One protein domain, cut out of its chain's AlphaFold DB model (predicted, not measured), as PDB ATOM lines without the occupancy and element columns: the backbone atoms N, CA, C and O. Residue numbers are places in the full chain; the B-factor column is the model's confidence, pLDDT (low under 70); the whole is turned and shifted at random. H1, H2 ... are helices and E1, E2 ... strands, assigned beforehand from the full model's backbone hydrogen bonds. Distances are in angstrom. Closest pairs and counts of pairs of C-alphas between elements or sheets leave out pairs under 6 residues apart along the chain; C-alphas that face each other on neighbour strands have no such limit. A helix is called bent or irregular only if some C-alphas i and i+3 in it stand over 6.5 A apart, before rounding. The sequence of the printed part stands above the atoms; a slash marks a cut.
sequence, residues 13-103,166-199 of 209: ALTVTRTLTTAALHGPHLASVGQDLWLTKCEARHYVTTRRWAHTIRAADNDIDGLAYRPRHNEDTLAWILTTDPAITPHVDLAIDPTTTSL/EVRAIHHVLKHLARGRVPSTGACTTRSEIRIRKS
ATOM      1  N   ALA A  13      80.219  -8.042-244.546       91.38
ATOM      2  CA  ALA A  13      79.888  -7.948-243.133       91.38
ATOM      3  C   ALA A  13      79.156  -9.215-242.686       91.38
ATOM      4  O   ALA A  13      78.235  -9.685-243.353       91.38
ATOM      5  N   LEU A  14      79.564  -9.747-241.540       92.31
ATOM      6  CA  LEU A  14      78.921 -10.877-240.889       92.31
ATOM      7  C   LEU A  14      78.172 -10.400-239.643       92.31
ATOM      8  O   LEU A  14      78.608  -9.470-238.954       92.31
ATOM      9  N   THR A  15      77.066 -11.072-239.348       93.25
ATOM     10  CA  THR A  15      76.294 -10.938-238.113       93.25
ATOM     11  C   THR A  15      76.251 -12.275-237.386       93.25
ATOM     12  O   THR A  15      76.222 -13.335-238.011       93.25
ATOM     13  N   VAL A  16      76.217 -12.224-236.057       93.19
ATOM     14  CA  VAL A  16      75.988 -13.412-235.229       93.19
ATOM     15  C   VAL A  16      74.498 -13.747-235.218       93.19
ATOM     16  O   VAL A  16      73.659 -12.844-235.140       93.19
ATOM     17  N   THR A  17      74.158 -15.030-235.316       94.94
ATOM     18  CA  THR A  17      72.762 -15.509-235.302       94.94
ATOM     19  C   THR A  17      72.260 -15.826-233.894       94.94
ATOM     20  O   THR A  17      71.052 -15.854-233.658       94.94
ATOM     21  N   ARG A  18      73.179 -15.987-232.937       93.81
ATOM     22  CA  ARG A  18      72.901 -16.167-231.508       93.81
ATOM     23  C   ARG A  18      73.914 -15.421-230.643       93.81
ATOM     24  O   ARG A  18      74.925 -14.916-231.125       93.81
ATOM     25  N   THR A  19      73.654 -15.386-229.340       93.31
ATOM     26  CA  THR A  19      74.648 -14.948-228.355       93.31
ATOM     27  C   THR A  19      75.821 -15.929-228.327       93.31
ATOM     28  O   THR A  19      75.603 -17.141-228.263       93.31
ATOM     29  N   LEU A  20      77.045 -15.392-228.352       92.81
ATOM     30  CA  LEU A  20      78.291 -16.154-228.272       92.81
ATOM     31  C   LEU A  20      79.003 -15.883-226.942       92.81
ATOM     32  O   LEU A  20      79.131 -14.733-226.524       92.81
ATOM     33  N   THR A  21      79.500 -16.930-226.294       94.31
ATOM     34  CA  THR A  21      80.328 -16.862-225.087       94.31
ATOM     35  C   THR A  21      81.797 -16.868-225.493       94.31
ATOM     36  O   THR A  21      82.240 -17.791-226.162       94.31
ATOM     37  N   THR A  22      82.588 -15.878-225.081       94.69
ATOM     38  CA  THR A  22      84.020 -15.842-225.423       94.69
ATOM     39  C   THR A  22      84.890 -15.618-224.200       94.69
ATOM     40  O   THR A  22      84.569 -14.767-223.366       94.69
ATOM     41  N   ALA A  23      86.043 -16.281-224.139       94.25
ATOM     42  CA  ALA A  23      87.058 -15.964-223.143       94.25
ATOM     43  C   ALA A  23      87.686 -14.592-223.441       94.25
ATOM     44  O   ALA A  23      88.157 -14.332-224.551       94.25
ATOM     45  N   ALA A  24      87.700 -13.709-222.443       94.81
ATOM     46  CA  ALA A  24      88.302 -12.387-222.559       94.81
ATOM     47  C   ALA A  24      89.818 -12.469-222.327       94.81
ATOM     48  O   ALA A  24      90.279 -12.729-221.219       94.81
ATOM     49  N   LEU A  25      90.606 -12.210-223.366       95.25
ATOM     50  CA  LEU A  25      92.069 -12.188-223.347       95.25
ATOM     51  C   LEU A  25      92.567 -10.744-223.448       95.25
ATOM     52  O   LEU A  25      93.267 -10.363-224.379       95.25
ATOM     53  N   HIS A  26      92.149  -9.895-222.514       93.81
ATOM     54  CA  HIS A  26      92.603  -8.508-222.434       93.81
ATOM     55  C   HIS A  26      92.471  -7.960-221.012       93.81
ATOM     56  O   HIS A  26      91.630  -8.409-220.230       93.81
ATOM     57  N   GLY A  27      93.255  -6.927-220.695       92.25
ATOM     58  CA  GLY A  27      93.198  -6.262-219.392       92.25
ATOM     59  C   GLY A  27      93.379  -7.249-218.226       92.25
ATOM     60  O   GLY A  27      94.158  -8.196-218.354       92.25
ATOM     61  N   PRO A  28      92.641  -7.080-217.112       91.94
ATOM     62  CA  PRO A  28      92.750  -7.958-215.944       91.94
ATOM     63  C   PRO A  28      92.402  -9.429-216.213       91.94
ATOM     64  O   PRO A  28      92.845 -10.308-215.478       91.94
ATOM     65  N   HIS A  29      91.640  -9.727-217.270       93.19
ATOM     66  CA  HIS A  29      91.220 -11.097-217.568       93.19
ATOM     67  C   HIS A  29      92.378 -11.999-218.013       93.19
ATOM     68  O   HIS A  29      92.294 -13.211-217.836       93.19
ATOM     69  N   LEU A  30      93.496 -11.443-218.493       92.38
ATOM     70  CA  LEU A  30      94.689 -12.237-218.818       92.38
ATOM     71  C   LEU A  30      95.240 -12.979-217.590       92.38
ATOM     72  O   LEU A  30      95.624 -14.144-217.693       92.38
ATOM     73  N   ALA A  31      95.162 -12.365-216.406       91.38
ATOM     74  CA  ALA A  31      95.593 -13.006-215.167       91.38
ATOM     75  C   ALA A  31      94.759 -14.257-214.831       91.38
ATOM     76  O   ALA A  31      95.285 -15.201-214.246       91.38
ATOM     77  N   SER A  32      93.484 -14.310-215.247       88.25
ATOM     78  CA  SER A  32      92.611 -15.473-215.009       88.25
ATOM     79  C   SER A  32      93.044 -16.723-215.781       88.25
ATOM     80  O   SER A  32      92.829 -17.839-215.315       88.25
ATOM     81  N   VAL A  33      93.734 -16.546-216.913       88.69
ATOM     82  CA  VAL A  33      94.336 -17.643-217.687       88.69
ATOM     83  C   VAL A  33      95.822 -17.837-217.363       88.69
ATOM     84  O   VAL A  33      96.514 -18.590-218.042       88.69
ATOM     85  N   GLY A  34      96.325 -17.173-216.314       91.81
ATOM     86  CA  GLY A  34      97.723 -17.254-215.894       91.81
ATOM     87  C   GLY A  34      98.694 -16.642-216.903       91.81
ATOM     88  O   GLY A  34      99.797 -17.162-217.066       91.81
ATOM     89  N   GLN A  35      98.277 -15.592-217.613       94.88
ATOM     90  CA  GLN A  35      99.076 -14.903-218.626       94.88
ATOM     91  C   GLN A  35      99.053 -13.386-218.424       94.88
ATOM     92  O   GLN A  35      98.277 -12.845-217.637       94.88
ATOM     93  N   ASP A  36      99.917 -12.695-219.159       95.19
ATOM     94  CA  ASP A  36      99.979 -11.240-219.224       95.19
ATOM     95  C   ASP A  36      99.812 -10.753-220.679       95.19
ATOM     96  O   ASP A  36      99.374 -11.495-221.567       95.19
ATOM     97  N   LEU A  37     100.138  -9.480-220.931       94.06
ATOM     98  CA  LEU A  37     100.033  -8.859-222.256       94.06
ATOM     99  C   LEU A  37     100.860  -9.563-223.339       94.06
ATOM    100  O   LEU A  37     100.561  -9.384-224.523       94.06
ATOM    101  N   TRP A  38     101.865 -10.366-222.980       95.25
ATOM    102  CA  TRP A  38     102.638 -11.156-223.931       95.25
ATOM    103  C   TRP A  38     101.728 -12.010-224.817       95.25
ATOM    104  O   TRP A  38     101.924 -12.038-226.031       95.25
ATOM    105  N   LEU A  39     100.676 -12.621-224.255       94.81
ATOM    106  CA  LEU A  39      99.796 -13.530-224.997       94.81
ATOM    107  C   LEU A  39      99.163 -12.866-226.233       94.81
ATOM    108  O   LEU A  39      98.976 -13.521-227.257       94.81
ATOM    109  N   THR A  40      98.865 -11.566-226.166       93.19
ATOM    110  CA  THR A  40      98.196 -10.821-227.246       93.19
ATOM    111  C   THR A  40      99.102  -9.842-227.985       93.19
ATOM    112  O   THR A  40      98.725  -9.352-229.051       93.19
ATOM    113  N   LYS A  41     100.282  -9.533-227.435       93.25
ATOM    114  CA  LYS A  41     101.220  -8.541-227.988       93.25
ATOM    115  C   LYS A  41     102.579  -9.124-228.397       93.25
ATOM    116  O   LYS A  41     103.458  -8.362-228.797       93.25
ATOM    117  N   CYS A  42     102.767 -10.445-228.327       92.94
ATOM    118  CA  CYS A  42     104.023 -11.086-228.717       92.94
ATOM    119  C   CYS A  42     104.386 -10.889-230.202       92.94
ATOM    120  O   CYS A  42     103.559 -10.581-231.064       92.94
ATOM    121  N   GLU A  43     105.667 -11.093-230.501       91.62
ATOM    122  CA  GLU A  43     106.187 -11.137-231.866       91.62
ATOM    123  C   GLU A  43     105.795 -12.423-232.605       91.62
ATOM    124  O   GLU A  43     105.527 -13.458-231.993       91.62
ATOM    125  N   ALA A  44     105.866 -12.385-233.941       90.50
ATOM    126  CA  ALA A  44     105.471 -13.489-234.819       90.50
ATOM    127  C   ALA A  44     106.138 -14.835-234.487       90.50
ATOM    128  O   ALA A  44     105.500 -15.884-234.585       90.50
ATOM    129  N   ARG A  45     107.392 -14.822-234.010       94.75
ATOM    130  CA  ARG A  45     108.116 -16.033-233.582       94.75
ATOM    131  C   ARG A  45     107.416 -16.812-232.458       94.75
ATOM    132  O   ARG A  45     107.654 -18.003-232.300       94.75
ATOM    133  N   HIS A  46     106.535 -16.164-231.695       95.12
ATOM    134  CA  HIS A  46     105.795 -16.769-230.587       95.12
ATOM    135  C   HIS A  46     104.368 -17.198-230.960       95.12
ATOM    136  O   HIS A  46     103.669 -17.759-230.115       95.12
ATOM    137  N   TYR A  47     103.933 -17.017-232.212       92.62
ATOM    138  CA  TYR A  47     102.567 -17.353-232.636       92.62
ATOM    139  C   TYR A  47     102.222 -18.839-232.489       92.62
ATOM    140  O   TYR A  47     101.070 -19.191-232.244       92.62
ATOM    141  N   VAL A  48     103.211 -19.731-232.584       94.69
ATOM    142  CA  VAL A  48     103.000 -21.158-232.291       94.69
ATOM    143  C   VAL A  48     102.612 -21.352-230.823       94.69
ATOM    144  O   VAL A  48     101.690 -22.110-230.520       94.69
ATOM    145  N   THR A  49     103.272 -20.645-229.907       94.75
ATOM    146  CA  THR A  49     102.996 -20.735-228.471       94.75
ATOM    147  C   THR A  49     101.650 -20.109-228.116       94.75
ATOM    148  O   THR A  49     100.894 -20.708-227.354       94.75
ATOM    149  N   THR A  50     101.289 -18.963-228.699       94.50
ATOM    150  CA  THR A  50      99.968 -18.355-228.454       94.50
ATOM    151  C   THR A  50      98.827 -19.196-229.027       94.50
ATOM    152  O   THR A  50      97.774 -19.300-228.402       94.50
ATOM    153  N   ARG A  51      99.043 -19.903-230.148       94.00
ATOM    154  CA  ARG A  51      98.081 -20.890-230.668       94.00
ATOM    155  C   ARG A  51      97.886 -22.070-229.716       94.00
ATOM    156  O   ARG A  51      96.756 -22.514-229.532       94.00
ATOM    157  N   ARG A  52      98.960 -22.566-229.088       95.00
ATOM    158  CA  ARG A  52      98.854 -23.608-228.050       95.00
ATOM    159  C   ARG A  52      98.046 -23.113-226.854       95.00
ATOM    160  O   ARG A  52      97.177 -23.836-226.390       95.00
ATOM    161  N   TRP A  53      98.261 -21.873-226.416       95.12
ATOM    162  CA  TRP A  53      97.435 -21.252-225.377       95.12
ATOM    163  C   TRP A  53      95.961 -21.162-225.766       95.12
ATOM    164  O   TRP A  53      95.114 -21.576-224.982       95.12
ATOM    165  N   ALA A  54      95.652 -20.697-226.979       93.56
ATOM    166  CA  ALA A  54      94.281 -20.659-227.485       93.56
ATOM    167  C   ALA A  54      93.616 -22.048-227.450       93.56
ATOM    168  O   ALA A  54      92.477 -22.177-227.005       93.56
ATOM    169  N   HIS A  55      94.347 -23.093-227.854       91.69
ATOM    170  CA  HIS A  55      93.867 -24.472-227.777       91.69
ATOM    171  C   HIS A  55      93.647 -24.932-226.330       91.69
ATOM    172  O   HIS A  55      92.616 -25.526-226.035       91.69
ATOM    173  N   THR A  56      94.580 -24.656-225.415       93.56
ATOM    174  CA  THR A  56      94.450 -25.025-223.995       93.56
ATOM    175  C   THR A  56      93.268 -24.327-223.328       93.56
ATOM    176  O   THR A  56      92.538 -24.965-222.580       93.56
ATOM    177  N   ILE A  57      93.050 -23.041-223.619       91.81
ATOM    178  CA  ILE A  57      91.913 -22.275-223.090       91.81
ATOM    179  C   ILE A  57      90.596 -22.879-223.582       91.81
ATOM    180  O   ILE A  57      89.702 -23.105-222.775       91.81
ATOM    181  N   ARG A  58      90.501 -23.218-224.875       90.44
ATOM    182  CA  ARG A  58      89.338 -23.929-225.429       90.44
ATOM    183  C   ARG A  58      89.145 -25.304-224.791       90.44
ATOM    184  O   ARG A  58      88.035 -25.663-224.445       90.44
ATOM    185  N   ALA A  59      90.209 -26.083-224.627       91.12
ATOM    186  CA  ALA A  59      90.113 -27.422-224.048       91.12
ATOM    187  C   ALA A  59      89.718 -27.411-222.559       91.12
ATOM    188  O   ALA A  59      89.208 -28.408-222.055       91.12
ATOM    189  N   ALA A  60      89.964 -26.304-221.853       92.19
ATOM    190  CA  ALA A  60      89.543 -26.129-220.469       92.19
ATOM    191  C   ALA A  60      88.036 -25.844-220.332       92.19
ATOM    192  O   ALA A  60      87.488 -26.036-219.249       92.19
ATOM    193  N   ASP A  61      87.364 -25.391-221.395       89.88
ATOM    194  CA  ASP A  61      85.933 -25.079-221.385       89.88
ATOM    195  C   ASP A  61      85.311 -25.304-222.760       89.88
ATOM    196  O   ASP A  61      85.486 -24.508-223.680       89.88
ATOM    197  N   ASN A  62      84.558 -26.393-222.890       86.31
ATOM    198  CA  ASN A  62      83.889 -26.717-224.145       86.31
ATOM    199  C   ASN A  62      82.678 -25.808-224.432       86.31
ATOM    200  O   ASN A  62      82.178 -25.846-225.555       86.31
ATOM    201  N   ASP A  63      82.238 -24.983-223.474       89.50
ATOM    202  CA  ASP A  63      81.092 -24.081-223.627       89.50
ATOM    203  C   ASP A  63      81.484 -22.693-224.170       89.50
ATOM    204  O   ASP A  63      80.609 -21.844-224.380       89.50
ATOM    205  N   ILE A  64      82.778 -22.415-224.384       92.12
ATOM    206  CA  ILE A  64      83.198 -21.166-225.034       92.12
ATOM    207  C   ILE A  64      83.151 -21.295-226.560       92.12
ATOM    208  O   ILE A  64      83.759 -22.172-227.177       92.12
ATOM    209  N   ASP A  65      82.496 -20.321-227.180       94.00
ATOM    210  CA  ASP A  65      82.363 -20.159-228.628       94.00
ATOM    211  C   ASP A  65      83.569 -19.442-229.255       94.00
ATOM    212  O   ASP A  65      83.657 -19.288-230.474       94.00
ATOM    213  N   GLY A  66      84.494 -18.930-228.438       94.81
ATOM    214  CA  GLY A  66      85.633 -18.191-228.952       94.81
ATOM    215  C   GLY A  66      86.498 -17.478-227.924       94.81
ATOM    216  O   GLY A  66      86.349 -17.621-226.710       94.81
ATOM    217  N   LEU A  67      87.406 -16.661-228.445       95.62
ATOM    218  CA  LEU A  67      88.326 -15.801-227.712       95.62
ATOM    219  C   LEU A  67      88.135 -14.357-228.184       95.62
ATOM    220  O   LEU A  67      88.019 -14.112-229.384       95.62
ATOM    221  N   ALA A  68      88.158 -13.400-227.263       96.19
ATOM    222  CA  ALA A  68      88.138 -11.972-227.563       96.19
ATOM    223  C   ALA A  68      89.421 -11.319-227.043       96.19
ATOM    224  O   ALA A  68      89.748 -11.460-225.867       96.19
ATOM    225  N   TYR A  69      90.155 -10.593-227.883       95.31
ATOM    226  CA  TYR A  69      91.433  -9.975-227.508       95.31
ATOM    227  C   TYR A  69      91.596  -8.585-228.124       95.31
ATOM    228  O   TYR A  69      90.891  -8.237-229.067       95.31
ATOM    229  N   ARG A  70      92.530  -7.780-227.604       93.75
ATOM    230  CA  ARG A  70      92.913  -6.492-228.211       93.75
ATOM    231  C   ARG A  70      94.136  -6.686-229.113       93.75
ATOM    232  O   ARG A  70      95.183  -7.090-228.596       93.75
ATOM    233  N   PRO A  71      94.036  -6.447-230.434       90.44
ATOM    234  CA  PRO A  71      95.180  -6.545-231.333       90.44
ATOM    235  C   PRO A  71      96.311  -5.586-230.950       90.44
ATOM    236  O   PRO A  71      96.066  -4.442-230.579       90.44
ATOM    237  N   ARG A  72      97.565  -6.020-231.138       88.25
ATOM    238  CA  ARG A  72      98.767  -5.203-230.876       88.25
ATOM    239  C   ARG A  72      98.748  -3.837-231.573       88.25
ATOM    240  O   ARG A  72      99.262  -2.876-231.023       88.25
ATOM    241  N   HIS A  73      98.197  -3.775-232.784       85.12
ATOM    242  CA  HIS A  73      98.190  -2.567-233.612       85.12
ATOM    243  C   HIS A  73      96.860  -1.805-233.574       85.12
ATOM    244  O   HIS A  73      96.697  -0.840-234.309       85.12
ATOM    245  N   ASN A  74      95.898  -2.243-232.757       85.75
ATOM    246  CA  ASN A  74      94.607  -1.581-232.616       85.75
ATOM    247  C   ASN A  74      94.054  -1.856-231.215       85.75
ATOM    248  O   ASN A  74      93.233  -2.750-231.014       85.75
ATOM    249  N   GLU A  75      94.557  -1.107-230.233       86.94
ATOM    250  CA  GLU A  75      94.200  -1.325-228.830       86.94
ATOM    251  C   GLU A  75      92.793  -0.840-228.487       86.94
ATOM    252  O   GLU A  75      92.254  -1.258-227.468       86.94
ATOM    253  N   ASP A  76      92.158  -0.031-229.331       88.50
ATOM    254  CA  ASP A  76      90.818   0.501-229.072       88.50
ATOM    255  C   ASP A  76      89.711  -0.500-229.409       88.50
ATOM    256  O   ASP A  76      88.629  -0.471-228.810       88.50
ATOM    257  N   THR A  77      89.997  -1.460-230.288       89.12
ATOM    258  CA  THR A  77      89.026  -2.455-230.746       89.12
ATOM    259  C   THR A  77      89.329  -3.857-230.227       89.12
ATOM    260  O   THR A  77      90.439  -4.184-229.805       89.12
ATOM    261  N   LEU A  78      88.290  -4.693-230.216       92.50
ATOM    262  CA  LEU A  78      88.429  -6.122-229.975       92.50
ATOM    263  C   LEU A  78      88.503  -6.850-231.314       92.50
ATOM    264  O   LEU A  78      87.816  -6.485-232.265       92.50
ATOM    265  N   ALA A  79      89.307  -7.901-231.348       92.94
ATOM    266  CA  ALA A  79      89.260  -8.951-232.345       92.94
ATOM    267  C   ALA A  79      88.711 -10.228-231.706       92.94
ATOM    268  O   ALA A  79      88.891 -10.470-230.508       92.94
ATOM    269  N   TRP A  80      88.053 -11.044-232.523       93.75
ATOM    270  CA  TRP A  80      87.413 -12.282-232.097       93.75
ATOM    271  C   TRP A  80      87.968 -13.459-232.889       93.75
ATOM    272  O   TRP A  80      88.149 -13.374-234.103       93.75
ATOM    273  N   ILE A  81      88.212 -14.563-232.195       92.56
ATOM    274  CA  ILE A  81      88.506 -15.869-232.780       92.56
ATOM    275  C   ILE A  81      87.339 -16.760-232.394       92.56
ATOM    276  O   ILE A  81      87.161 -17.018-231.208       92.56
ATOM    277  N   LEU A  82      86.551 -17.212-233.364       92.44
ATOM    278  CA  LEU A  82      85.468 -18.154-233.096       92.44
ATOM    279  C   LEU A  82      85.982 -19.585-233.219       92.44
ATOM    280  O   LEU A  82      86.755 -19.908-234.125       92.44
ATOM    281  N   THR A  83      85.589 -20.428-232.273       87.25
ATOM    282  CA  THR A  83      85.945 -21.839-232.251       87.25
ATOM    283  C   THR A  83      84.940 -22.607-233.095       87.25
ATOM    284  O   THR A  83      83.777 -22.753-232.749       87.25
ATOM    285  N   THR A  84      85.403 -23.135-234.221       85.56
ATOM    286  CA  THR A  84      84.606 -24.034-235.054       85.56
ATOM    287  C   THR A  84      85.468 -25.178-235.558       85.56
ATOM    288  O   THR A  84      86.699 -25.142-235.436       85.56
ATOM    289  N   ASP A  85      84.825 -26.221-236.063       82.62
ATOM    290  CA  ASP A  85      85.518 -27.213-236.871       82.62
ATOM    291  C   ASP A  85      85.867 -26.551-238.217       82.62
ATOM    292  O   ASP A  85      84.964 -26.053-238.890       82.62
ATOM    293  N   PRO A  86      87.147 -26.500-238.626       79.19
ATOM    294  CA  PRO A  86      87.532 -25.907-239.905       79.19
ATOM    295  C   PRO A  86      86.877 -26.580-241.123       79.19
ATOM    296  O   PRO A  86      86.824 -25.960-242.183       79.19
ATOM    297  N   ALA A  87      86.376 -27.814-240.999       86.75
ATOM    298  CA  ALA A  87      85.608 -28.483-242.049       86.75
ATOM    299  C   ALA A  87      84.188 -27.908-242.220       86.75
ATOM    300  O   ALA A  87      83.553 -28.137-243.249       86.75
ATOM    301  N   ILE A  88      83.683 -27.146-241.245       83.50
ATOM    302  CA  ILE A  88      82.353 -26.536-241.288       83.50
ATOM    303  C   ILE A  88      82.461 -25.152-241.926       83.50
ATOM    304  O   ILE A  88      82.920 -24.184-241.322       83.50
ATOM    305  N   THR A  89      82.015 -25.054-243.176       83.25
ATOM    306  CA  THR A  89      81.876 -23.786-243.898       83.25
ATOM    307  C   THR A  89      80.540 -23.781-244.651       83.25
ATOM    308  O   THR A  89      80.312 -24.685-245.454       83.25
ATOM    309  N   PRO A  90      79.657 -22.784-244.434       85.56
ATOM    310  CA  PRO A  90      79.830 -21.607-243.576       85.56
ATOM    311  C   PRO A  90      79.721 -21.923-242.071       85.56
ATOM    312  O   PRO A  90      79.157 -22.936-241.673       85.56
ATOM    313  N   HIS A  91      80.253 -21.030-241.231       87.25
ATOM    314  CA  HIS A  91      80.146 -21.140-239.774       87.25
ATOM    315  C   HIS A  91      78.676 -21.052-239.333       87.25
ATOM    316  O   HIS A  91      78.010 -20.066-239.637       87.25
ATOM    317  N   VAL A  92      78.190 -22.031-238.563       90.44
ATOM    318  CA  VAL A  92      76.764 -22.164-238.189       90.44
ATOM    319  C   VAL A  92      76.188 -20.935-237.470       90.44
ATOM    320  O   VAL A  92      75.044 -20.552-237.704       90.44
ATOM    321  N   ASP A  93      76.996 -20.272-236.642       92.44
ATOM    322  CA  ASP A  93      76.556 -19.093-235.881       92.44
ATOM    323  C   ASP A  93      76.766 -17.744-236.585       92.44
ATOM    324  O   ASP A  93      76.542 -16.688-235.982       92.44
ATOM    325  N   LEU A  94      77.228 -17.752-237.839       92.69
ATOM    326  CA  LEU A  94      77.455 -16.544-238.625       92.69
ATOM    327  C   LEU A  94      76.546 -16.523-239.848       92.69
ATOM    328  O   LEU A  94      76.458 -17.487-240.603       92.69
ATOM    329  N   ALA A  95      75.933 -15.373-240.087       93.19
ATOM    330  CA  ALA A  95      75.226 -15.080-241.322       93.19
ATOM    331  C   ALA A  95      75.851 -13.863-242.001       93.19
ATOM    332  O   ALA A  95      76.398 -12.977-241.339       93.19
ATOM    333  N   ILE A  96      75.748 -13.801-243.327       92.75
ATOM    334  CA  ILE A  96      76.022 -12.565-244.063       92.75
ATOM    335  C   ILE A  96      74.980 -11.533-243.637       92.75
ATOM    336  O   ILE A  96      73.787 -11.827-243.617       92.75
ATOM    337  N   ASP A  97      75.431 -10.332-243.285       92.06
ATOM    338  CA  ASP A  97      74.544  -9.210-243.007       92.06
ATOM    339  C   ASP A  97      73.885  -8.747-244.321       92.06
ATOM    340  O   ASP A  97      74.570  -8.162-245.167       92.06
ATOM    341  N   PRO A  98      72.567  -8.965-244.508       90.25
ATOM    342  CA  PRO A  98      71.890  -8.643-245.761       90.25
ATOM    343  C   PRO A  98      71.778  -7.131-245.998       90.25
ATOM    344  O   PRO A  98      71.439  -6.705-247.096       90.25
ATOM    345  N   THR A  99      72.052  -6.309-244.981       93.25
ATOM    346  CA  THR A  99      71.994  -4.844-245.079       93.25
ATOM    347  C   THR A  99      73.291  -4.230-245.597       93.25
ATOM    348  O   THR A  99      73.350  -3.024-245.846       93.25
ATOM    349  N   THR A 100      74.346  -5.034-245.753       89.38
ATOM    350  CA  THR A 100      75.653  -4.560-246.200       89.38
ATOM    351  C   THR A 100      75.984  -5.104-247.584       89.38
ATOM    352  O   THR A 100      76.102  -6.310-247.789       89.38
ATOM    353  N   THR A 101      76.224  -4.197-248.528       93.88
ATOM    354  CA  THR A 101      76.757  -4.552-249.844       93.88
ATOM    355  C   THR A 101      78.175  -5.092-249.706       93.88
ATOM    356  O   THR A 101      79.038  -4.465-249.089       93.88
ATOM    357  N   SER A 102      78.419  -6.259-250.295       93.38
ATOM    358  CA  SER A 102      79.753  -6.850-250.351       93.38
ATOM    359  C   SER A 102      80.673  -6.023-251.255       93.38
ATOM    360  O   SER A 102      80.256  -5.570-252.320       93.38
ATOM    361  N   LEU A 103      81.921  -5.817-250.833       94.94
ATOM    362  CA  LEU A 103      82.887  -4.960-251.522       94.94
ATOM    363  C   LEU A 103      84.008  -5.802-252.147       94.94
ATOM    364  O   LEU A 103      84.797  -6.389-251.401       94.94
ATOM    365  N   GLU A 166      78.637  -4.526-223.716       34.78
ATOM    366  CA  GLU A 166      78.400  -4.800-222.300       34.78
ATOM    367  C   GLU A 166      79.098  -6.124-221.957       34.78
ATOM    368  O   GLU A 166      78.666  -7.202-222.369       34.78
ATOM    369  N   VAL A 167      80.234  -6.038-221.268       36.91
ATOM    370  CA  VAL A 167      80.982  -7.207-220.788       36.91
ATOM    371  C   VAL A 167      80.548  -7.464-219.350       36.91
ATOM    372  O   VAL A 167      80.830  -6.650-218.471       36.91
ATOM    373  N   ARG A 168      79.869  -8.585-219.090       33.22
ATOM    374  CA  ARG A 168      79.602  -9.037-217.720       33.22
ATOM    375  C   ARG A 168      80.653 -10.066-217.321       33.22
ATOM    376  O   ARG A 168      80.684 -11.178-217.840       33.22
ATOM    377  N   ALA A 169      81.524  -9.676-216.395       31.41
ATOM    378  CA  ALA A 169      82.486 -10.578-215.778       31.41
ATOM    379  C   ALA A 169      81.794 -11.386-214.672       31.41
ATOM    380  O   ALA A 169      81.327 -10.809-213.688       31.41
ATOM    381  N   ILE A 170      81.736 -12.710-214.817       32.19
ATOM    382  CA  ILE A 170      81.310 -13.619-213.748       32.19
ATOM    383  C   ILE A 170      82.589 -14.197-213.131       32.19
ATOM    384  O   ILE A 170      83.397 -14.827-213.812       32.19
ATOM    385  N   HIS A 171      82.824 -13.913-211.850       30.50
ATOM    386  CA  HIS A 171      84.054 -14.298-211.157       30.50
ATOM    387  C   HIS A 171      83.914 -15.682-210.513       30.50
ATOM    388  O   HIS A 171      83.223 -15.818-209.511       30.50
ATOM    389  N   HIS A 172      84.639 -16.678-211.028       38.25
ATOM    390  CA  HIS A 172      85.063 -17.868-210.278       38.25
ATOM    391  C   HIS A 172      86.487 -18.261-210.718       38.25
ATOM    392  O   HIS A 172      86.812 -18.219-211.903       38.25
ATOM    393  N   VAL A 173      87.363 -18.528-209.741       35.19
ATOM    394  CA  VAL A 173      88.834 -18.432-209.845       35.19
ATOM    395  C   VAL A 173      89.501 -19.728-210.333       35.19
ATOM    396  O   VAL A 173      89.423 -20.758-209.666       35.19
ATOM    397  N   LEU A 174      90.266 -19.635-211.428       33.47
ATOM    398  CA  LEU A 174      91.255 -20.626-211.884       33.47
ATOM    399  C   LEU A 174      92.557 -20.516-211.067       33.47
ATOM    400  O   LEU A 174      93.212 -19.476-211.074       33.47
ATOM    401  N   LYS A 175      92.982 -21.599-210.396       39.75
ATOM    402  CA  LYS A 175      94.255 -21.660-209.636       39.75
ATOM    403  C   LYS A 175      95.311 -22.628-210.194       39.75
ATOM    404  O   LYS A 175      96.328 -22.843-209.535       39.75
ATOM    405  N   HIS A 176      95.129 -23.229-211.377       39.97
ATOM    406  CA  HIS A 176      95.962 -24.376-211.802       39.97
ATOM    407  C   HIS A 176      96.724 -24.261-213.136       39.97
ATOM    408  O   HIS A 176      97.402 -25.211-213.511       39.97
ATOM    409  N   LEU A 177      96.749 -23.103-213.807       42.81
ATOM    410  CA  LEU A 177      97.460 -22.957-215.095       42.81
ATOM    411  C   LEU A 177      98.900 -22.401-214.999       42.81
ATOM    412  O   LEU A 177      99.650 -22.469-215.967       42.81
ATOM    413  N   ALA A 178      99.343 -21.917-213.834       44.16
ATOM    414  CA  ALA A 178     100.613 -21.186-213.700       44.16
ATOM    415  C   ALA A 178     101.896 -22.049-213.569       44.16
ATOM    416  O   ALA A 178     102.966 -21.496-213.335       44.16
ATOM    417  N   ARG A 179     101.839 -23.389-213.674       44.69
ATOM    418  CA  ARG A 179     102.998 -24.271-213.366       44.69
ATOM    419  C   ARG A 179     103.565 -25.085-214.532       44.69
ATOM    420  O   ARG A 179     104.325 -26.018-214.293       44.69
ATOM    421  N   GLY A 180     103.213 -24.783-215.782       40.81
ATOM    422  CA  GLY A 180     103.832 -25.441-216.946       40.81
ATOM    423  C   GLY A 180     103.603 -26.960-217.049       40.81
ATOM    424  O   GLY A 180     104.235 -27.615-217.872       40.81
ATOM    425  N   ARG A 181     102.690 -27.532-216.250       41.31
ATOM    426  CA  ARG A 181     102.162 -28.886-216.453       41.31
ATOM    427  C   ARG A 181     100.812 -28.785-217.146       41.31
ATOM    428  O   ARG A 181      99.938 -28.057-216.685       41.31
ATOM    429  N   VAL A 182     100.662 -29.536-218.234       42.25
ATOM    430  CA  VAL A 182      99.361 -29.837-218.842       42.25
ATOM    431  C   VAL A 182      98.462 -30.418-217.736       42.25
ATOM    432  O   VAL A 182      98.886 -31.380-217.091       42.25
ATOM    433  N   PRO A 183      97.283 -29.837-217.441       41.72
ATOM    434  CA  PRO A 183      96.433 -30.345-216.374       41.72
ATOM    435  C   PRO A 183      95.805 -31.677-216.790       41.72
ATOM    436  O   PRO A 183      95.233 -31.792-217.872       41.72
ATOM    437  N   SER A 184      95.870 -32.669-215.901       38.53
ATOM    438  CA  SER A 184      94.947 -33.800-215.916       38.53
ATOM    439  C   SER A 184      93.544 -33.280-215.591       38.53
ATOM    440  O   SER A 184      93.368 -32.597-214.584       38.53
ATOM    441  N   THR A 185      92.597 -33.572-216.480       41.03
ATOM    442  CA  THR A 185      91.135 -33.399-216.386       41.03
ATOM    443  C   THR A 185      90.594 -32.925-215.032       41.03
ATOM    444  O   THR A 185      90.515 -33.698-214.081       41.03
ATOM    445  N   GLY A 186      90.177 -31.654-214.984       48.19
ATOM    446  CA  GLY A 186      89.474 -31.052-213.847       48.19
ATOM    447  C   GLY A 186      89.784 -29.564-213.680       48.19
ATOM    448  O   GLY A 186      90.401 -29.179-212.691       48.19
ATOM    449  N   ALA A 187      89.403 -28.715-214.642       44.31
ATOM    450  CA  ALA A 187      89.557 -27.263-214.531       44.31
ATOM    451  C   ALA A 187      88.185 -26.576-214.585       44.31
ATOM    452  O   ALA A 187      87.423 -26.762-215.525       44.31
ATOM    453  N   CYS A 188      87.880 -25.805-213.541       39.12
ATOM    454  CA  CYS A 188      86.712 -24.933-213.461       39.12
ATOM    455  C   CYS A 188      87.055 -23.624-214.180       39.12
ATOM    456  O   CYS A 188      87.951 -22.908-213.726       39.12
ATOM    457  N   THR A 189      86.416 -23.345-215.315       45.03
ATOM    458  CA  THR A 189      86.763 -22.203-216.172       45.03
ATOM    459  C   THR A 189      86.030 -20.930-215.761       45.03
ATOM    460  O   THR A 189      84.840 -20.930-215.454       45.03
ATOM    461  N   THR A 190      86.760 -19.812-215.745       43.75
ATOM    462  CA  THR A 190      86.188 -18.474-215.571       43.75
ATOM    463  C   THR A 190      85.384 -18.104-216.821       43.75
ATOM    464  O   THR A 190      85.953 -17.789-217.865       43.75
ATOM    465  N   ARG A 191      84.053 -18.142-216.712       46.31
ATOM    466  CA  ARG A 191      83.128 -17.840-217.810       46.31
ATOM    467  C   ARG A 191      82.809 -16.346-217.850       46.31
ATOM    468  O   ARG A 191      82.194 -15.813-216.932       46.31
ATOM    469  N   SER A 192      83.178 -15.667-218.930       41.06
ATOM    470  CA  SER A 192      82.701 -14.309-219.218       41.06
ATOM    471  C   SER A 192      81.545 -14.393-220.212       41.06
ATOM    472  O   SER A 192      81.722 -14.866-221.332       41.06
ATOM    473  N   GLU A 193      80.354 -13.939-219.819       35.91
ATOM    474  CA  GLU A 193      79.212 -13.848-220.734       35.91
ATOM    475  C   GLU A 193      79.305 -12.514-221.486       35.91
ATOM    476  O   GLU A 193      79.054 -11.440-220.930       35.91
ATOM    477  N   ILE A 194      79.692 -12.566-222.763       37.81
ATOM    478  CA  ILE A 194      79.616 -11.401-223.648       37.81
ATOM    479  C   ILE A 194      78.275 -11.456-224.374       37.81
ATOM    480  O   ILE A 194      78.102 -12.168-225.359       37.81
ATOM    481  N   ARG A 195      77.302 -10.665-223.916       33.41
ATOM    482  CA  ARG A 195      76.058 -10.481-224.671       33.41
ATOM    483  C   ARG A 195      76.306  -9.535-225.835       33.41
ATOM    484  O   ARG A 195      76.213  -8.317-225.700       33.41
ATOM    485  N   ILE A 196      76.573 -10.103-227.006       37.38
ATOM    486  CA  ILE A 196      76.544  -9.360-228.268       37.38
ATOM    487  C   ILE A 196      75.069  -9.103-228.616       37.38
ATOM    488  O   ILE A 196      74.445  -9.858-229.356       37.38
ATOM    489  N   ARG A 197      74.464  -8.052-228.045       29.44
ATOM    490  CA  ARG A 197      73.173  -7.557-228.548       29.44
ATOM    491  C   ARG A 197      73.388  -6.943-229.933       29.44
ATOM    492  O   ARG A 197      74.407  -6.294-230.156       29.44
ATOM    493  N   LYS A 198      72.428  -7.219-230.827       36.38
ATOM    494  CA  LYS A 198      72.324  -6.816-232.242       36.38
ATOM    495  C   LYS A 198      73.223  -5.640-232.655       36.38
ATOM    496  O   LYS A 198      73.207  -4.582-232.033       36.38
ATOM    497  N   SER A 199      73.874  -5.845-233.803       34.06
ATOM    498  CA  SER A 199      74.579  -4.850-234.621       34.06
ATOM    499  C   SER A 199      76.048  -4.611-234.258       34.06
ATOM    500  O   SER A 199      76.444  -3.536-233.806       34.06
TER     501      SER A 199
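AT A GLANCE: This is residues 13 to 103 and 166 to 199 of the 209 residues of the protein "RES domain-containing protein" of Rhodococcus opacus (UniProt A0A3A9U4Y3). A small sheet of three short strands, E2, E3 and E4, lies near the centre of an elongated whole; towards one end of the length come the helices H1, H2 and H3, of which H3 is by far the longest, and towards the other a separate antiparallel strand pair, E1 and E5. A second strand pair, the hairpin E6 and E7, lies near the edge strand E2, and the long link between its strands swings out towards the helix end; the bend of residues 85 to 90 sticks out by itself. The printed part has 125 residues, with three named helices and seven named strands in the order E1 E2 H1 H2 H3 E3 E4 E5 E6 E7, and under half of the residues are in named elements. The sheet order is E2 E3 E4, mixed, and the class is mixed, helices and strands. The whole is compact by its radius of gyration of the C-alphas, 15.5 A, and its C-alphas span 49 by 32 by 30 A.

HOW THE PARTS SIT: Begin at E1, residues 13 to 16, whose antiparallel neighbour is E5, residues 94 to 96; look there for N 15 and O 95, 2.8 A apart, within hydrogen-bond range. A tight link leads to E2, residues 22 to 25, which is apart from E1. Next come H1, residues 29 to 32, H2, residues 38 to 41, and H3, residues 44 to 60, before E3, residues 66 to 69. E2 and E3 are parallel neighbours at 29 degrees, with N 25 and O 68 2.7 A apart, and with the three helices between them they make a strand-helix-strand unit, two parallel neighbour strands joined through helices. Each helix is on the sheet but only grazes it: H1 with residues 29 to 32, H2 with 39 to 41, only just, at 5 pairs of C-alphas within 10 A, and H3 with 54 to 58. H2 and H3 are close but not clearly touching, the closest C-alphas being those of Leu 39 and Thr 50, 5.9 A apart. H1 and H2 are too short for an O i to N i+4 pair, while H3 has 11 of 13 within hydrogen-bond range. E3 forms an antiparallel hairpin at 167 degrees with E4, residues 79 to 82, where N 67 and O 81 are 2.8 A apart. Past the cut, E6, residues 167 to 169, and E7, residues 192 to 194, form another antiparallel hairpin, with N 193 and O 168 3.4 A apart. The closest C-alphas of E7 and E2 are those of Ser 192 and Ala 23, 6.1 A apart.

IN THESE COORDINATES: Find C-alpha 13 at (79.888, -7.948, -243.133), where E1 begins and runs 10.4 A. E2 is 9.1 A long, H1 5.3 A and H2 5.0 A. Find C-alpha 44 at (105.471, -13.489, -234.819); from there H3 runs 24.9 A to C-alpha 60, and it is irregular, with C-alphas 45 and 48 7.4 A apart. E3 is 10.2 A long, E4 10.0 A, E5 6.9 A and E6 6.2 A. E7, 6.1 A long, ends at C-alpha 194, (79.616, -11.401, -223.648).

THE WHOLE: The two C-alphas farthest apart are those of Thr 101 and Arg 179, 49.1 A. Residues 104 to 165 are not printed, and C-alphas 103 and 166 are 29.6 A apart across that cut. The long links are E4 to E5, with 11 residues, and E6 to E7, with 22. Mean pLDDT of the printed part is 77.3, and residues 166 to 199 are under 70.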